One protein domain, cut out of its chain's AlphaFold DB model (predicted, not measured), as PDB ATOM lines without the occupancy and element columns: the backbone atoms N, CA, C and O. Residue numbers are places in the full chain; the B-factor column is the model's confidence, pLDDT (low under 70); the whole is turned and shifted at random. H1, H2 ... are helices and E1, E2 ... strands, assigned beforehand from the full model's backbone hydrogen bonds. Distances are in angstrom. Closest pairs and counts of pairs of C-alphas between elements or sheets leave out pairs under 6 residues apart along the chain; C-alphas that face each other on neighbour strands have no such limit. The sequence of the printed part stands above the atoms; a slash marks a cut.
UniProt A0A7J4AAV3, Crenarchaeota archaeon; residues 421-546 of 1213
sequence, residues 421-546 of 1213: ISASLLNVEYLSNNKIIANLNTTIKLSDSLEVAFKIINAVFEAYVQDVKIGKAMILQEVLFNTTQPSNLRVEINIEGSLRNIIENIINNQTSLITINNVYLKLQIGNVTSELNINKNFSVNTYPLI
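What this domain is: This is residues 421 to 546 of the 1213 residues of a protein of Crenarchaeota archaeon (UniProt A0A7J4AAV3). An elongated barrel of seven strands, E1, E2, E7, E5, E4, E8 and E10, is nearly closed but partly open where E10 and E1 meet only at a point. The short helix H1 lies beyond one end; towards the opposite end E6 pairs onto E4, E9 pairs onto E8, and the short E3 leads into E4. The printed part has 126 residues, with one named helix and ten named strands in the order E1 E2 E3 E4 E5 E6 E7 H1 E8 E9 E10, and is mostly strand. It is compact, with a radius of gyration of the C-alphas of 14.9 A, and spans 44 by 24 by 24 A.

Where its parts are: Of the ring, E1 is residues 421 to 432, 28.9 A long, from C-alpha 421 at (-17.422, 81.055, 15.825); E2 is 435 to 445, 29.6 A; E7 is 487 to 495, 24.6 A; E5 is 468 to 475, 20.5 A; E4 is 454 to 465, 28.8 A; E8 is 513 to 525, 30.9 A; and E10 is 538 to 541, ending with C-alpha 541 at (-18.224, 88.125, 5.205). E9 is residues 528 to 534, 18.4 A, E6 is 479 to 481 and E3 is 450 to 452. H1 is residues 500 to 507, from C-alpha 500 at (-6.869, 87.296, -9.756).

How they stand to each other: E1 and E2 form an antiparallel hairpin, with N 424 and O 441 2.9 A apart. On the other side of E2 is antiparallel E7, with N 438 and O 491 at 2.7 A. E7 and E5 are antiparallel, with N 492 and O 474 at 2.7 A. E4 and E5 form a hairpin, with N 473 and O 461 at 2.8 A. E8 is antiparallel to E4, with N 455 and O 524 at 2.7 A, and to E10, with N 540 and O 514 at 2.8 A. E10 and E1 meet only at a point, where C-alphas 540 and 424 face each other at 5.5 A. E8 bends by 75 degrees at residue 518 and forms a hairpin with E9, N 521 and O 532 being 2.8 A apart. E4 bends by 73 degrees at residue 457; antiparallel E6 lies beside its residues 454 to 456, with N 481 and O 454 at 2.8 A. E3 pairs with no named strand and runs on into E4 at 99 degrees. H1, with every O i to N i+4 pair within hydrogen-bond range, is not on the barrel and is only just apart from E4, at 8.3 A.

The domain as a whole: The C-alphas of Asn 508 and Asn 527, the two farthest apart, are 47.4 A apart. The printed part has no cut, and its links between named elements are tight. Mean pLDDT of the printed part is 75.2; residues 498 to 513 and 535 to 546 are among those under 70.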
ATOM      1  N   ILE A 421     -18.335  79.991  16.266       75.88
ATOM      2  CA  ILE A 421     -17.422  81.055  15.825       75.88
ATOM      3  C   ILE A 421     -18.137  81.944  14.815       75.88
ATOM      4  O   ILE A 421     -18.631  81.463  13.795       75.88
ATOM      5  N   SER A 422     -18.068  83.255  15.024       73.94
ATOM      6  CA  SER A 422     -18.410  84.249  14.005       73.94
ATOM      7  C   SER A 422     -17.266  85.240  13.819       73.94
ATOM      8  O   SER A 422     -16.738  85.763  14.798       73.94
ATOM      9  N   ALA A 423     -16.880  85.506  12.567       72.12
ATOM     10  CA  ALA A 423     -15.758  86.382  12.231       72.12
ATOM     11  C   ALA A 423     -16.074  87.325  11.058       72.12
ATOM     12  O   ALA A 423     -16.860  86.998  10.169       72.12
ATOM     13  N   SER A 424     -15.422  88.489  11.044       75.12
ATOM     14  CA  SER A 424     -15.505  89.498   9.976       75.12
ATOM     15  C   SER A 424     -14.110  89.962   9.551       75.12
ATOM     16  O   SER A 424     -13.232  90.118  10.397       75.12
ATOM     17  N   LEU A 425     -13.874  90.158   8.249       72.69
ATOM     18  CA  LEU A 425     -12.569  90.589   7.728       72.69
ATOM     19  C   LEU A 425     -12.375  92.103   7.910       72.69
ATOM     20  O   LEU A 425     -13.193  92.884   7.431       72.69
ATOM     21  N   LEU A 426     -11.279  92.509   8.558       69.94
ATOM     22  CA  LEU A 426     -10.893  93.912   8.741       69.94
ATOM     23  C   LEU A 426      -9.990  94.413   7.605       69.94
ATOM     24  O   LEU A 426     -10.288  95.438   6.999       69.94
ATOM     25  N   ASN A 427      -8.881  93.720   7.316       68.88
ATOM     26  CA  ASN A 427      -7.961  94.068   6.220       68.88
ATOM     27  C   ASN A 427      -7.058  92.885   5.808       68.88
ATOM     28  O   ASN A 427      -7.033  91.853   6.485       68.88
ATOM     29  N   VAL A 428      -6.332  93.041   4.691       70.94
ATOM     30  CA  VAL A 428      -5.397  92.038   4.152       70.94
ATOM     31  C   VAL A 428      -4.030  92.673   3.854       70.94
ATOM     32  O   VAL A 428      -3.932  93.752   3.278       70.94
ATOM     33  N   GLU A 429      -2.949  92.003   4.229       73.81
ATOM     34  CA  GLU A 429      -1.560  92.377   3.962       73.81
ATOM     35  C   GLU A 429      -0.927  91.357   3.004       73.81
ATOM     36  O   GLU A 429      -1.001  90.152   3.225       73.81
ATOM     37  N   TYR A 430      -0.310  91.829   1.919       69.38
ATOM     38  CA  TYR A 430       0.348  90.982   0.924       69.38
ATOM     39  C   TYR A 430       1.846  90.888   1.213       69.38
ATOM     40  O   TYR A 430       2.534  91.905   1.261       69.38
ATOM     41  N   LEU A 431       2.377  89.677   1.390       72.00
ATOM     42  CA  LEU A 431       3.800  89.482   1.691       72.00
ATOM     43  C   LEU A 431       4.600  89.058   0.455       72.00
ATOM     44  O   LEU A 431       5.701  89.557   0.220       72.00
ATOM     45  N   SER A 432       4.052  88.136  -0.335       72.25
ATOM     46  CA  SER A 432       4.675  87.579  -1.540       72.25
ATOM     47  C   SER A 432       3.623  86.927  -2.442       72.25
ATOM     48  O   SER A 432       2.476  86.749  -2.041       72.25
ATOM     49  N   ASN A 433       4.026  86.491  -3.641       67.25
ATOM     50  CA  ASN A 433       3.151  85.847  -4.642       67.25
ATOM     51  C   ASN A 433       2.388  84.606  -4.154       67.25
ATOM     52  O   ASN A 433       1.467  84.157  -4.826       67.25
ATOM     53  N   ASN A 434       2.753  84.061  -3.000       76.75
ATOM     54  CA  ASN A 434       2.162  82.874  -2.402       76.75
ATOM     55  C   ASN A 434       1.762  83.063  -0.926       76.75
ATOM     56  O   ASN A 434       1.465  82.069  -0.269       76.75
ATOM     57  N   LYS A 435       1.766  84.291  -0.379       79.81
ATOM     58  CA  LYS A 435       1.430  84.543   1.036       79.81
ATOM     59  C   LYS A 435       0.691  85.861   1.263       79.81
ATOM     60  O   LYS A 435       1.168  86.924   0.860       79.81
ATOM     61  N   ILE A 436      -0.413  85.791   2.009       82.50
ATOM     62  CA  ILE A 436      -1.163  86.951   2.522       82.50
ATOM     63  C   ILE A 436      -1.434  86.810   4.021       82.50
ATOM     64  O   ILE A 436      -1.515  85.698   4.530       82.50
ATOM     65  N   ILE A 437      -1.620  87.923   4.724       82.00
ATOM     66  CA  ILE A 437      -2.088  87.980   6.110       82.00
ATOM     67  C   ILE A 437      -3.463  88.650   6.137       82.00
ATOM     68  O   ILE A 437      -3.596  89.783   5.701       82.00
ATOM     69  N   ALA A 438      -4.482  87.990   6.673       80.38
ATOM     70  CA  ALA A 438      -5.813  88.536   6.904       80.38
ATOM     71  C   ALA A 438      -6.001  88.883   8.388       80.38
ATOM     72  O   ALA A 438      -5.796  88.038   9.258       80.38
ATOM     73  N   ASN A 439      -6.426  90.108   8.688       79.06
ATOM     74  CA  ASN A 439      -6.814  90.508  10.039       79.06
ATOM     75  C   ASN A 439      -8.342  90.414  10.165       79.06
ATOM     76  O   ASN A 439      -9.068  91.040   9.398       79.06
ATOM     77  N   LEU A 440      -8.828  89.623  11.117       82.75
ATOM     78  CA  LEU A 440     -10.236  89.311  11.363       82.75
ATOM     79  C   LEU A 440     -10.674  89.859  12.725       82.75
ATOM     80  O   LEU A 440      -9.872  89.914  13.651       82.75
ATOM     81  N   ASN A 441     -11.949  90.202  12.869       80.38
ATOM     82  CA  ASN A 441     -12.596  90.452  14.152       80.38
ATOM     83  C   ASN A 441     -13.558  89.298  14.461       80.38
ATOM     84  O   ASN A 441     -14.495  89.074  13.687       80.38
ATOM     85  N   THR A 442     -13.317  88.567  15.549       79.31
ATOM     86  CA  THR A 442     -13.912  87.247  15.809       79.31
ATOM     87  C   THR A 442     -14.529  87.167  17.205       79.31
ATOM     88  O   THR A 442     -13.907  87.571  18.182       79.31
ATOM     89  N   THR A 443     -15.718  86.578  17.327       78.75
ATOM     90  CA  THR A 443     -16.337  86.179  18.601       78.75
ATOM     91  C   THR A 443     -16.487  84.666  18.651       78.75
ATOM     92  O   THR A 443     -16.855  84.045  17.652       78.75
ATOM     93  N   ILE A 444     -16.206  84.072  19.811       77.25
ATOM     94  CA  ILE A 444     -16.249  82.619  20.000       77.25
ATOM     95  C   ILE A 444     -16.996  82.290  21.292       77.25
ATOM     96  O   ILE A 444     -16.673  82.825  22.355       77.25
ATOM     97  N   LYS A 445     -17.974  81.385  21.200       75.19
ATOM     98  CA  LYS A 445     -18.745  80.857  22.332       75.19
ATOM     99  C   LYS A 445     -18.401  79.381  22.536       75.19
ATOM    100  O   LYS A 445     -18.363  78.634  21.564       75.19
ATOM    101  N   LEU A 446     -18.131  78.975  23.783       75.88
ATOM    102  CA  LEU A 446     -17.751  77.594  24.135       75.88
ATOM    103  C   LEU A 446     -18.903  76.758  24.726       75.88
ATOM    104  O   LEU A 446     -18.873  75.532  24.639       75.88
ATOM    105  N   SER A 447     -19.881  77.391  25.384       78.50
ATOM    106  CA  SER A 447     -21.068  76.747  25.974       78.50
ATOM    107  C   SER A 447     -22.113  77.800  26.377       78.50
ATOM    108  O   SER A 447     -21.786  78.977  26.533       78.50
ATOM    109  N   ASP A 448     -23.364  77.385  26.585       75.00
ATOM    110  CA  ASP A 448     -24.430  78.235  27.144       75.00
ATOM    111  C   ASP A 448     -24.378  78.321  28.680       75.00
ATOM    112  O   ASP A 448     -24.810  79.316  29.261       75.00
ATOM    113  N   SER A 449     -23.817  77.304  29.344       80.56
ATOM    114  CA  SER A 449     -23.781  77.190  30.813       80.56
ATOM    115  C   SER A 449     -22.385  77.362  31.419       80.56
ATOM    116  O   SER A 449     -22.255  77.318  32.642       80.56
ATOM    117  N   LEU A 450     -21.353  77.564  30.592       81.12
ATOM    118  CA  LEU A 450     -19.973  77.796  31.024       81.12
ATOM    119  C   LEU A 450     -19.416  79.065  30.381       81.12
ATOM    120  O   LEU A 450     -19.328  79.170  29.158       81.12
ATOM    121  N   GLU A 451     -18.992  80.001  31.221       82.38
ATOM    122  CA  GLU A 451     -18.279  81.204  30.816       82.38
ATOM    123  C   GLU A 451     -16.819  81.091  31.248       82.38
ATOM    124  O   GLU A 451     -16.528  81.067  32.442       82.38
ATOM    125  N   VAL A 452     -15.899  80.990  30.288       81.50
ATOM    126  CA  VAL A 452     -14.469  80.845  30.576       81.50
ATOM    127  C   VAL A 452     -13.632  81.621  29.569       81.50
ATOM    128  O   VAL A 452     -13.873  81.532  28.366       81.50
ATOM    129  N   ALA A 453     -12.650  82.377  30.054       80.12
ATOM    130  CA  ALA A 453     -11.662  83.012  29.190       80.12
ATOM    131  C   ALA A 453     -10.671  81.964  28.672       80.12
ATOM    132  O   ALA A 453     -10.207  81.102  29.422       80.12
ATOM    133  N   PHE A 454     -10.329  82.029  27.389       83.00
ATOM    134  CA  PHE A 454      -9.413  81.069  26.777       83.00
ATOM    135  C   PHE A 454      -8.539  81.719  25.716       83.00
ATOM    136  O   PHE A 454      -8.884  82.741  25.129       83.00
ATOM    137  N   LYS A 455      -7.390  81.106  25.458       85.25
ATOM    138  CA  LYS A 455      -6.416  81.525  24.462       85.25
ATOM    139  C   LYS A 455      -6.414  80.538  23.306       85.25
ATOM    140  O   LYS A 455      -6.372  79.334  23.527       85.25
ATOM    141  N   ILE A 456      -6.409  81.012  22.071       85.75
ATOM    142  CA  ILE A 456      -6.059  80.160  20.930       85.75
ATOM    143  C   ILE A 456      -4.563  80.338  20.697       85.75
ATOM    144  O   ILE A 456      -4.130  81.443  20.388       85.75
ATOM    145  N   ILE A 457      -3.787  79.270  20.891       84.56
ATOM    146  CA  ILE A 457      -2.330  79.257  20.696       84.56
ATOM    147  C   ILE A 457      -2.008  79.093  19.213       84.56
ATOM    148  O   ILE A 457      -1.163  79.793  18.665       84.56
ATOM    149  N   ASN A 458      -2.692  78.149  18.565       86.19
ATOM    150  CA  ASN A 458      -2.543  77.887  17.143       86.19
ATOM    151  C   ASN A 458      -3.890  77.479  16.545       86.19
ATOM    152  O   ASN A 458      -4.719  76.863  17.207       86.19
ATOM    153  N   ALA A 459      -4.098  77.799  15.281       85.62
ATOM    154  CA  ALA A 459      -5.242  77.378  14.499       85.62
ATOM    155  C   ALA A 459      -4.762  77.209  13.067       85.62
ATOM    156  O   ALA A 459      -4.141  78.129  12.542       85.62
ATOM    157  N   VAL A 460      -5.045  76.066  12.453       87.25
ATOM    158  CA  VAL A 460      -4.739  75.775  11.054       87.25
ATOM    159  C   VAL A 460      -6.022  75.336  10.374       87.25
ATOM    160  O   VAL A 460      -6.747  74.500  10.903       87.25
ATOM    161  N   PHE A 461      -6.323  75.907   9.217       88.50
ATOM    162  CA  PHE A 461      -7.550  75.619   8.486       88.50
ATOM    163  C   PHE A 461      -7.383  75.857   6.989       88.50
ATOM    164  O   PHE A 461      -6.396  76.431   6.539       88.50
ATOM    165  N   GLU A 462      -8.339  75.404   6.191       87.25
ATOM    166  CA  GLU A 462      -8.369  75.665   4.754       87.25
ATOM    167  C   GLU A 462      -9.340  76.803   4.443       87.25
ATOM    168  O   GLU A 462     -10.468  76.806   4.935       87.25
ATOM    169  N   ALA A 463      -8.903  77.761   3.624       84.88
ATOM    170  CA  ALA A 463      -9.696  78.922   3.237       84.88
ATOM    171  C   ALA A 463     -10.138  78.831   1.769       84.88
ATOM    172  O   ALA A 463      -9.331  78.558   0.873       84.88
ATOM    173  N   TYR A 464     -11.418  79.113   1.528       81.06
ATOM    174  CA  TYR A 464     -12.063  79.097   0.217       81.06
ATOM    175  C   TYR A 464     -12.724  80.452  -0.052       81.06
ATOM    176  O   TYR A 464     -13.297  81.033   0.863       81.06
ATOM    177  N   VAL A 465     -12.697  80.944  -1.293       77.62
ATOM    178  CA  VAL A 465     -13.554  82.056  -1.751       77.62
ATOM    179  C   VAL A 465     -14.440  81.552  -2.867       77.62
ATOM    180  O   VAL A 465     -13.923  81.050  -3.860       77.62
ATOM    181  N   GLN A 466     -15.759  81.691  -2.698       73.12
ATOM    182  CA  GLN A 466     -16.753  81.198  -3.667       73.12
ATOM    183  C   GLN A 466     -16.451  79.747  -4.100       73.12
ATOM    184  O   GLN A 466     -16.349  79.446  -5.285       73.12
ATOM    185  N   ASP A 467     -16.217  78.875  -3.113       73.94
ATOM    186  CA  ASP A 467     -15.886  77.448  -3.268       73.94
ATOM    187  C   ASP A 467     -14.541  77.122  -3.949       73.94
ATOM    188  O   ASP A 467     -14.184  75.952  -4.098       73.94
ATOM    189  N   VAL A 468     -13.726  78.126  -4.287       78.94
ATOM    190  CA  VAL A 468     -12.364  77.924  -4.800       78.94
ATOM    191  C   VAL A 468     -11.363  77.979  -3.651       78.94
ATOM    192  O   VAL A 468     -11.269  78.983  -2.942       78.94
ATOM    193  N   LYS A 469     -10.586  76.904  -3.475       83.50
ATOM    194  CA  LYS A 469      -9.528  76.838  -2.459       83.50
ATOM    195  C   LYS A 469      -8.471  77.908  -2.736       83.50
ATOM    196  O   LYS A 469      -7.786  77.856  -3.755       83.50
ATOM    197  N   ILE A 470      -8.322  78.854  -1.812       82.50
ATOM    198  CA  ILE A 470      -7.249  79.854  -1.862       82.50
ATOM    199  C   ILE A 470      -5.967  79.247  -1.311       82.50
ATOM    200  O   ILE A 470      -4.902  79.482  -1.872       82.50
ATOM    201  N   GLY A 471      -6.068  78.448  -0.245       86.38
ATOM    202  CA  GLY A 471      -4.944  77.711   0.320       86.38
ATOM    203  C   GLY A 471      -5.097  77.421   1.813       86.38
ATOM    204  O   GLY A 471      -6.210  77.431   2.349       86.38
ATOM    205  N   LYS A 472      -3.978  77.124   2.481       87.38
ATOM    206  CA  LYS A 472      -3.941  76.789   3.914       87.38
ATOM    207  C   LYS A 472      -3.638  78.020   4.754       87.38
ATOM    208  O   LYS A 472      -2.676  78.739   4.491       87.38
ATOM    209  N   ALA A 473      -4.445  78.222   5.780       87.75
ATOM    210  CA  ALA A 473      -4.417  79.358   6.673       87.75
ATOM    211  C   ALA A 473      -3.955  78.945   8.075       87.75
ATOM    212  O   ALA A 473      -4.316  77.870   8.553       87.75
ATOM    213  N   MET A 474      -3.172  79.795   8.734       89.19
ATOM    214  CA  MET A 474      -2.757  79.632  10.123       89.19
ATOM    215  C   MET A 474      -2.819  80.955  10.881       89.19
ATOM    216  O   MET A 474      -2.541  82.004  10.307       89.19
ATOM    217  N   ILE A 475      -3.155  80.940  12.168       88.12
ATOM    218  CA  ILE A 475      -3.068  82.168  12.973       88.12
ATOM    219  C   ILE A 475      -1.606  82.507  13.268       88.12
ATOM    220  O   ILE A 475      -0.770  81.624  13.442       88.12
ATOM    221  N   LEU A 476      -1.296  83.799  13.321       83.81
ATOM    222  CA  LEU A 476       0.074  84.289  13.495       83.81
ATOM    223  C   LEU A 476       0.456  84.587  14.941       83.81
ATOM    224  O   LEU A 476       1.635  84.727  15.250       83.81
ATOM    225  N   GLN A 477      -0.536  84.746  15.809       81.88
ATOM    226  CA  GLN A 477      -0.326  85.127  17.195       81.88
ATOM    227  C   GLN A 477      -1.365  84.466  18.084       81.88
ATOM    228  O   GLN A 477      -2.493  84.206  17.656       81.88
ATOM    229  N   GLU A 478      -0.983  84.250  19.334       85.88
ATOM    230  CA  GLU A 478      -1.895  83.748  20.345       85.88
ATOM    231  C   GLU A 478      -2.924  84.835  20.694       85.88
ATOM    232  O   GLU A 478      -2.555  85.988  20.933       85.88
ATOM    233  N   VAL A 479      -4.211  84.487  20.740       84.50
ATOM    234  CA  VAL A 479      -5.294  85.459  20.983       84.50
ATOM    235  C   VAL A 479      -6.133  85.030  22.176       84.50
ATOM    236  O   VAL A 479      -6.606  83.898  22.219       84.50
ATOM    237  N   LEU A 480      -6.314  85.944  23.134       82.75
ATOM    238  CA  LEU A 480      -7.207  85.771  24.278       82.75
ATOM    239  C   LEU A 480      -8.642  86.139  23.876       82.75
ATOM    240  O   LEU A 480      -8.888  87.205  23.307       82.75
ATOM    241  N   PHE A 481      -9.583  85.261  24.193       81.69
ATOM    242  CA  PHE A 481     -11.011  85.451  24.001       81.69
ATOM    243  C   PHE A 481     -11.696  85.549  25.357       81.69
ATOM    244  O   PHE A 481     -11.640  84.622  26.168       81.69
ATOM    245  N   ASN A 482     -12.383  86.671  25.560       73.69
ATOM    246  CA  ASN A 482     -13.356  86.844  26.626       73.69
ATOM    247  C   ASN A 482     -14.732  86.661  25.982       73.69
ATOM    248  O   ASN A 482     -15.067  87.363  25.034       73.69
ATOM    249  N   THR A 483     -15.505  85.694  26.464       65.00
ATOM    250  CA  THR A 483     -16.721  85.099  25.860       65.00
ATOM    251  C   THR A 483     -17.860  86.062  25.483       65.00
ATOM    252  O   THR A 483     -18.868  85.624  24.932       65.00
ATOM    253  N   THR A 484     -17.721  87.363  25.742       61.09
ATOM    254  CA  THR A 484     -18.704  88.412  25.433       61.09
ATOM    255  C   THR A 484     -18.170  89.533  24.530       61.09
ATOM    256  O   THR A 484     -18.960  90.372  24.102       61.09
ATOM    257  N   GLN A 485     -16.871  89.561  24.200       73.69
ATOM    258  CA  GLN A 485     -16.247  90.639  23.417       73.69
ATOM    259  C   GLN A 485     -15.536  90.112  22.153       73.69
ATOM    260  O   GLN A 485     -14.890  89.067  22.212       73.69
ATOM    261  N   PRO A 486     -15.628  90.818  21.007       76.50
ATOM    262  CA  PRO A 486     -14.873  90.470  19.802       76.50
ATOM    263  C   PRO A 486     -13.359  90.641  20.002       76.50
ATOM    264  O   PRO A 486     -12.924  91.656  20.546       76.50
ATOM    265  N   SER A 487     -12.564  89.686  19.514       81.38
ATOM    266  CA  SER A 487     -11.097  89.739  19.520       81.38
ATOM    267  C   SER A 487     -10.530  89.810  18.100       81.38
ATOM    268  O   SER A 487     -11.009  89.140  17.182       81.38
ATOM    269  N   ASN A 488      -9.451  90.579  17.928       81.56
ATOM    270  CA  ASN A 488      -8.732  90.685  16.659       81.56
ATOM    271  C   ASN A 488      -7.804  89.478  16.442       81.56
ATOM    272  O   ASN A 488      -6.916  89.210  17.253       81.56
ATOM    273  N   LEU A 489      -7.968  88.787  15.317       83.50
ATOM    274  CA  LEU A 489      -7.227  87.591  14.930       83.50
ATOM    275  C   LEU A 489      -6.440  87.846  13.638       83.50
ATOM    276  O   LEU A 489      -7.023  88.229  12.631       83.50
ATOM    277  N   ARG A 490      -5.123  87.607  13.635       84.81
ATOM    278  CA  ARG A 490      -4.290  87.696  12.420       84.81
ATOM    279  C   ARG A 490      -4.033  86.302  11.859       84.81
ATOM    280  O   ARG A 490      -3.572  85.436  12.599       84.81
ATOM    281  N   VAL A 491      -4.296  86.099  10.573       84.88
ATOM    282  CA  VAL A 491      -4.241  84.800   9.888       84.88
ATOM    283  C   VAL A 491      -3.330  84.893   8.666       84.88
ATOM    284  O   VAL A 491      -3.638  85.632   7.745       84.88
ATOM    285  N   GLU A 492      -2.241  84.132   8.607       88.75
ATOM    286  CA  GLU A 492      -1.453  83.940   7.384       88.75
ATOM    287  C   GLU A 492      -2.096  82.864   6.510       88.75
ATOM    288  O   GLU A 492      -2.336  81.757   6.973       88.75
ATOM    289  N   ILE A 493      -2.332  83.167   5.239       86.75
ATOM    290  CA  ILE A 493      -2.827  82.235   4.229       86.75
ATOM    291  C   ILE A 493      -1.705  82.006   3.216       86.75
ATOM    292  O   ILE A 493      -1.289  82.928   2.510       86.75
ATOM    293  N   ASN A 494      -1.230  80.765   3.140       85.69
ATOM    294  CA  ASN A 494      -0.346  80.301   2.078       85.69
ATOM    295  C   ASN A 494      -1.198  79.990   0.853       85.69
ATOM    296  O   ASN A 494      -2.036  79.090   0.890       85.69
ATOM    297  N   ILE A 495      -1.007  80.761  -0.208       80.31
ATOM    298  CA  ILE A 495      -1.852  80.752  -1.393       80.31
ATOM    299  C   ILE A 495      -1.414  79.611  -2.316       80.31
ATOM    300  O   ILE A 495      -0.285  79.585  -2.803       80.31
ATOM    301  N   GLU A 496      -2.335  78.685  -2.568       79.12
ATOM    302  CA  GLU A 496      -2.207  77.565  -3.506       79.12
ATOM    303  C   GLU A 496      -2.987  77.833  -4.822       79.12
ATOM    304  O   GLU A 496      -2.754  77.150  -5.817       79.12
ATOM    305  N   GLY A 497      -3.889  78.833  -4.845       70.00
ATOM    306  CA  GLY A 497      -4.740  79.212  -5.992       70.00
ATOM    307  C   GLY A 497      -4.460  80.603  -6.603       70.00
ATOM    308  O   GLY A 497      -3.534  81.305  -6.211       70.00
ATOM    309  N   SER A 498      -5.262  81.035  -7.587       69.56
ATOM    310  CA  SER A 498      -5.112  82.358  -8.229       69.56
ATOM    311  C   SER A 498      -5.727  83.486  -7.392       69.56
ATOM    312  O   SER A 498      -6.908  83.438  -7.055       69.56
ATOM    313  N   LEU A 499      -4.957  84.551  -7.138       68.56
ATOM    314  CA  LEU A 499      -5.446  85.783  -6.499       68.56
ATOM    315  C   LEU A 499      -6.257  86.692  -7.434       68.56
ATOM    316  O   LEU A 499      -6.844  87.667  -6.970       68.56
ATOM    317  N   ARG A 500      -6.291  86.404  -8.740       68.12
ATOM    318  CA  ARG A 500      -6.869  87.296  -9.756       68.12
ATOM    319  C   ARG A 500      -8.325  87.664  -9.468       68.12
ATOM    320  O   ARG A 500      -8.651  88.843  -9.484       68.12
ATOM    321  N   ASN A 501      -9.163  86.686  -9.119       63.19
ATOM    322  CA  ASN A 501     -10.583  86.924  -8.832       63.19
ATOM    323  C   ASN A 501     -10.779  87.790  -7.577       63.19
ATOM    324  O   ASN A 501     -11.702  88.595  -7.512       63.19
ATOM    325  N   ILE A 502      -9.882  87.668  -6.592       67.00
ATOM    326  CA  ILE A 502      -9.892  88.508  -5.389       67.00
ATOM    327  C   ILE A 502      -9.479  89.937  -5.765       67.00
ATOM    328  O   ILE A 502     -10.170  90.878  -5.401       67.00
ATOM    329  N   ILE A 503      -8.409  90.112  -6.553       66.94
ATOM    330  CA  ILE A 503      -7.903  91.428  -6.987       66.94
ATOM    331  C   ILE A 503      -8.908  92.151  -7.905       66.94
ATOM    332  O   ILE A 503      -9.127  93.348  -7.743       66.94
ATOM    333  N   GLU A 504      -9.569  91.446  -8.825       65.62
ATOM    334  CA  GLU A 504     -10.592  92.021  -9.711       65.62
ATOM    335  C   GLU A 504     -11.856  92.437  -8.936       65.62
ATOM    336  O   GLU A 504     -12.363  93.541  -9.151       65.62
ATOM    337  N   ASN A 505     -12.328  91.626  -7.980       63.09
ATOM    338  CA  ASN A 505     -13.459  91.997  -7.115       63.09
ATOM    339  C   ASN A 505     -13.122  93.191  -6.207       63.09
ATOM    340  O   ASN A 505     -13.985  94.028  -5.941       63.09
ATOM    341  N   ILE A 506     -11.860  93.301  -5.779       61.16
ATOM    342  CA  ILE A 506     -11.331  94.435  -5.012       61.16
ATOM    343  C   ILE A 506     -11.319  95.718  -5.848       61.16
ATOM    344  O   ILE A 506     -11.812  96.744  -5.385       61.16
ATOM    345  N   ILE A 507     -10.807  95.668  -7.081       60.47
ATOM    346  CA  ILE A 507     -10.751  96.833  -7.983       60.47
ATOM    347  C   ILE A 507     -12.168  97.290  -8.380       60.47
ATOM    348  O   ILE A 507     -12.411  98.489  -8.523       60.47
ATOM    349  N   ASN A 508     -13.120  96.355  -8.485       58.81
ATOM    350  CA  ASN A 508     -14.505  96.611  -8.898       58.81
ATOM    351  C   ASN A 508     -15.512  96.780  -7.740       58.81
ATOM    352  O   ASN A 508     -16.710  96.904  -7.999       58.81
ATOM    353  N   ASN A 509     -15.058  96.819  -6.480       58.50
ATOM    354  CA  ASN A 509     -15.886  97.082  -5.293       58.50
ATOM    355  C   ASN A 509     -16.999  96.031  -5.015       58.50
ATOM    356  O   ASN A 509     -18.105  96.390  -4.610       58.50
ATOM    357  N   GLN A 510     -16.728  94.735  -5.228       60.22
ATOM    358  CA  GLN A 510     -17.676  93.619  -5.034       60.22
ATOM    359  C   GLN A 510     -17.371  92.782  -3.769       60.22
ATOM    360  O   GLN A 510     -16.211  92.547  -3.434       60.22
ATOM    361  N   THR A 511     -18.405  92.299  -3.061       56.53
ATOM    362  CA  THR A 511     -18.272  91.463  -1.844       56.53
ATOM    363  C   THR A 511     -17.908  90.015  -2.170       56.53
ATOM    364  O   THR A 511     -18.559  89.392  -3.008       56.53
ATOM    365  N   SER A 512     -16.938  89.440  -1.454       62.81
ATOM    366  CA  SER A 512     -16.552  88.022  -1.572       62.81
ATOM    367  C   SER A 512     -16.897  87.239  -0.292       62.81
ATOM    368  O   SER A 512     -16.625  87.706   0.814       62.81
ATOM    369  N   LEU A 513     -17.493  86.050  -0.409       64.12
ATOM    370  CA  LEU A 513     -17.751  85.153   0.729       64.12
ATOM    371  C   LEU A 513     -16.543  84.230   0.933       64.12
ATOM    372  O   LEU A 513     -16.150  83.545  -0.014       64.12
ATOM    373  N   ILE A 514     -15.973  84.211   2.145       70.31
ATOM    374  CA  ILE A 514     -14.888  83.291   2.513       70.31
ATOM    375  C   ILE A 514     -15.462  82.161   3.373       70.31
ATOM    376  O   ILE A 514     -16.049  82.428   4.421       70.31
ATOM    377  N   THR A 515     -15.250  80.910   2.970       72.44
ATOM    378  CA  THR A 515     -15.634  79.722   3.751       72.44
ATOM    379  C   THR A 515     -14.385  79.058   4.329       72.44
ATOM    380  O   THR A 515     -13.380  78.913   3.628       72.44
ATOM    381  N   ILE A 516     -14.432  78.663   5.603       77.62
ATOM    382  CA  ILE A 516     -13.333  77.983   6.302       77.62
ATOM    383  C   ILE A 516     -13.738  76.548   6.647       77.62
ATOM    384  O   ILE A 516     -14.768  76.351   7.291       77.62
ATOM    385  N   ASN A 517     -12.887  75.581   6.279       77.81
ATOM    386  CA  ASN A 517     -13.079  74.147   6.532       77.81
ATOM    387  C   ASN A 517     -11.838  73.520   7.203       77.81
ATOM    388  O   ASN A 517     -10.748  74.093   7.161       77.81
ATOM    389  N   ASN A 518     -11.992  72.309   7.756       77.69
ATOM    390  CA  ASN A 518     -10.905  71.485   8.310       77.69
ATOM    391  C   ASN A 518     -10.086  72.213   9.391       77.69
ATOM    392  O   ASN A 518      -8.869  72.356   9.281       77.69
ATOM    393  N   VAL A 519     -10.775  72.717  10.418       81.62
ATOM    394  CA  VAL A 519     -10.177  73.567  11.450       81.62
ATOM    395  C   VAL A 519      -9.499  72.709  12.520       81.62
ATOM    396  O   VAL A 519     -10.170  72.051  13.311       81.62
ATOM    397  N   TYR A 520      -8.172  72.756  12.574       84.50
ATOM    398  CA  TYR A 520      -7.364  72.236  13.674       84.50
ATOM    399  C   TYR A 520      -7.000  73.379  14.626       84.50
ATOM    400  O   TYR A 520      -6.424  74.378  14.201       84.50
ATOM    401  N   LEU A 521      -7.323  73.255  15.912       84.50
ATOM    402  CA  LEU A 521      -7.145  74.296  16.928       84.50
ATOM    403  C   LEU A 521      -6.334  73.767  18.100       84.50
ATOM    404  O   LEU A 521      -6.717  72.782  18.713       84.50
ATOM    405  N   LYS A 522      -5.282  74.483  18.478       84.38
ATOM    406  CA  LYS A 522      -4.610  74.334  19.763       84.38
ATOM    407  C   LYS A 522      -5.055  75.466  20.674       84.38
ATOM    408  O   LYS A 522      -4.690  76.623  20.455       84.38
ATOM    409  N   LEU A 523      -5.853  75.135  21.678       85.25
ATOM    410  CA  LEU A 523      -6.449  76.100  22.593       85.25
ATOM    411  C   LEU A 523      -5.949  75.876  24.017       85.25
ATOM    412  O   LEU A 523      -5.676  74.745  24.417       85.25
ATOM    413  N   GLN A 524      -5.841  76.962  24.769       81.06
ATOM    414  CA  GLN A 524      -5.465  76.975  26.166       81.06
ATOM    415  C   GLN A 524      -6.571  77.600  27.010       81.06
ATOM    416  O   GLN A 524      -6.936  78.754  26.802       81.06
ATOM    417  N   ILE A 525      -7.081  76.861  27.990       76.62
ATOM    418  CA  ILE A 525      -8.030  77.370  28.986       76.62
ATOM    419  C   ILE A 525      -7.347  77.252  30.348       76.62
ATOM    420  O   ILE A 525      -7.027  76.145  30.778       76.62
ATOM    421  N   GLY A 526      -7.047  78.381  30.995       73.19
ATOM    422  CA  GLY A 526      -6.171  78.386  32.170       73.19
ATOM    423  C   GLY A 526      -4.787  77.804  31.843       73.19
ATOM    424  O   GLY A 526      -4.062  78.346  31.008       73.19
ATOM    425  N   ASN A 527      -4.420  76.682  32.470       69.94
ATOM    426  CA  ASN A 527      -3.149  75.987  32.220       69.94
ATOM    427  C   ASN A 527      -3.266  74.769  31.289       69.94
ATOM    428  O   ASN A 527      -2.248  74.182  30.917       69.94
ATOM    429  N   VAL A 528      -4.478  74.380  30.903       72.81
ATOM    430  CA  VAL A 528      -4.714  73.228  30.028       72.81
ATOM    431  C   VAL A 528      -4.512  73.648  28.599       72.81
ATOM    432  O   VAL A 528      -5.157  74.591  28.162       72.81
ATOM    433  N   THR A 529      -3.695  72.913  27.856       77.62
ATOM    434  CA  THR A 529      -3.631  73.031  26.399       77.62
ATOM    435  C   THR A 529      -4.217  71.776  25.771       77.62
ATOM    436  O   THR A 529      -3.825  70.672  26.143       77.62
ATOM    437  N   SER A 530      -5.137  71.940  24.825       76.12
ATOM    438  CA  SER A 530      -5.768  70.833  24.106       76.12
ATOM    439  C   SER A 530      -5.853  71.124  22.610       76.12
ATOM    440  O   SER A 530      -5.803  72.280  22.184       76.12
ATOM    441  N   GLU A 531      -5.942  70.058  21.821       80.50
ATOM    442  CA  GLU A 531      -5.963  70.090  20.363       80.50
ATOM    443  C   GLU A 531      -7.313  69.558  19.860       80.50
ATOM    444  O   GLU A 531      -7.720  68.448  20.193       80.50
ATOM    445  N   LEU A 532      -8.023  70.363  19.071       78.12
ATOM    446  CA  LEU A 532      -9.355  70.081  18.546       78.12
ATOM    447  C   LEU A 532      -9.337  70.020  17.022       78.12
ATOM    448  O   LEU A 532      -8.763  70.890  16.377       78.12
ATOM    449  N   ASN A 533     -10.055  69.052  16.452       75.75
ATOM    450  CA  ASN A 533     -10.403  69.030  15.032       75.75
ATOM    451  C   ASN A 533     -11.900  69.302  14.880       75.75
ATOM    452  O   ASN A 533     -12.728  68.494  15.299       75.75
ATOM    453  N   ILE A 534     -12.251  70.440  14.289       72.38
ATOM    454  CA  ILE A 534     -13.632  70.887  14.114       72.38
ATOM    455  C   ILE A 534     -13.989  70.820  12.629       72.38
ATOM    456  O   ILE A 534     -13.523  71.621  11.817       72.38
ATOM    457  N   ASN A 535     -14.864  69.875  12.283       64.88
ATOM    458  CA  ASN A 535     -15.438  69.737  10.944       64.88
ATOM    459  C   ASN A 535     -16.785  70.459  10.876       64.88
ATOM    460  O   ASN A 535     -17.848  69.839  10.902       64.88
ATOM    461  N   LYS A 536     -16.739  71.790  10.833       63.44
ATOM    462  CA  LYS A 536     -17.911  72.650  10.652       63.44
ATOM    463  C   LYS A 536     -17.516  73.790   9.719       63.44
ATOM    464  O   LYS A 536     -16.422  74.331   9.858       63.44
ATOM    465  N   ASN A 537     -18.376  74.117   8.760       63.62
ATOM    466  CA  ASN A 537     -18.105  75.196   7.814       63.62
ATOM    467  C   ASN A 537     -18.448  76.527   8.486       63.62
ATOM    468  O   ASN A 537     -19.551  76.684   9.012       63.62
ATOM    469  N   PHE A 538     -17.530  77.487   8.431       67.25
ATOM    470  CA  PHE A 538     -17.761  78.844   8.925       67.25
ATOM    471  C   PHE A 538     -17.718  79.827   7.760       67.25
ATOM    472  O   PHE A 538     -16.853  79.722   6.892       67.25
ATOM    473  N   SER A 539     -18.652  80.775   7.737       60.34
ATOM    474  CA  SER A 539     -18.702  81.837   6.729       60.34
ATOM    475  C   SER A 539     -18.154  83.138   7.305       60.34
ATOM    476  O   SER A 539     -18.584  83.579   8.370       60.34
ATOM    477  N   VAL A 540     -17.226  83.761   6.586       63.62
ATOM    478  CA  VAL A 540     -16.673  85.082   6.887       63.62
ATOM    479  C   VAL A 540     -17.095  86.031   5.773       63.62
ATOM    480  O   VAL A 540     -16.764  85.834   4.601       63.62
ATOM    481  N   ASN A 541     -17.826  87.080   6.142       56.88
ATOM    482  CA  ASN A 541     -18.224  88.125   5.205       56.88
ATOM    483  C   ASN A 541     -17.067  89.114   5.008       56.88
ATOM    484  O   ASN A 541     -16.468  89.580   5.984       56.88
ATOM    485  N   THR A 542     -16.770  89.456   3.751       57.81
ATOM    486  CA  THR A 542     -15.845  90.549   3.418       57.81
ATOM    487  C   THR A 542     -16.622  91.817   3.082       57.81
ATOM    488  O   THR A 542     -17.658  91.770   2.417       57.81
ATOM    489  N   TYR A 543     -16.120  92.958   3.551       54.59
ATOM    490  CA  TYR A 543     -16.594  94.271   3.122       54.59
ATOM    491  C   TYR A 543     -15.819  94.725   1.869       54.59
ATOM    492  O   TYR A 543     -14.650  94.360   1.721       54.59
ATOM    493  N   PRO A 544     -16.442  95.501   0.962       53.03
ATOM    494  CA  PRO A 544     -15.776  96.020  -0.230       53.03
ATOM    495  C   PRO A 544     -14.578  96.920   0.123       53.03
ATOM    496  O   PRO A 544     -14.606  97.664   1.105       53.03
ATOM    497  N   LEU A 545     -13.515  96.842  -0.680       50.59
ATOM    498  CA  LEU A 545     -12.268  97.577  -0.471       50.59
ATOM    499  C   LEU A 545     -12.397  99.027  -0.964       50.59
ATOM    500  O   LEU A 545     -12.564  99.289  -2.151       50.59
ATOM    501  N   ILE A 546     -12.319  99.978  -0.034       49.53
ATOM    502  CA  ILE A 546     -12.463 101.409  -0.312       49.53
ATOM    503  C   ILE A 546     -11.089 101.982  -0.683       49.53
ATOM    504  O   ILE A 546     -10.209 102.066   0.167       49.53
TER     505      ILE A 546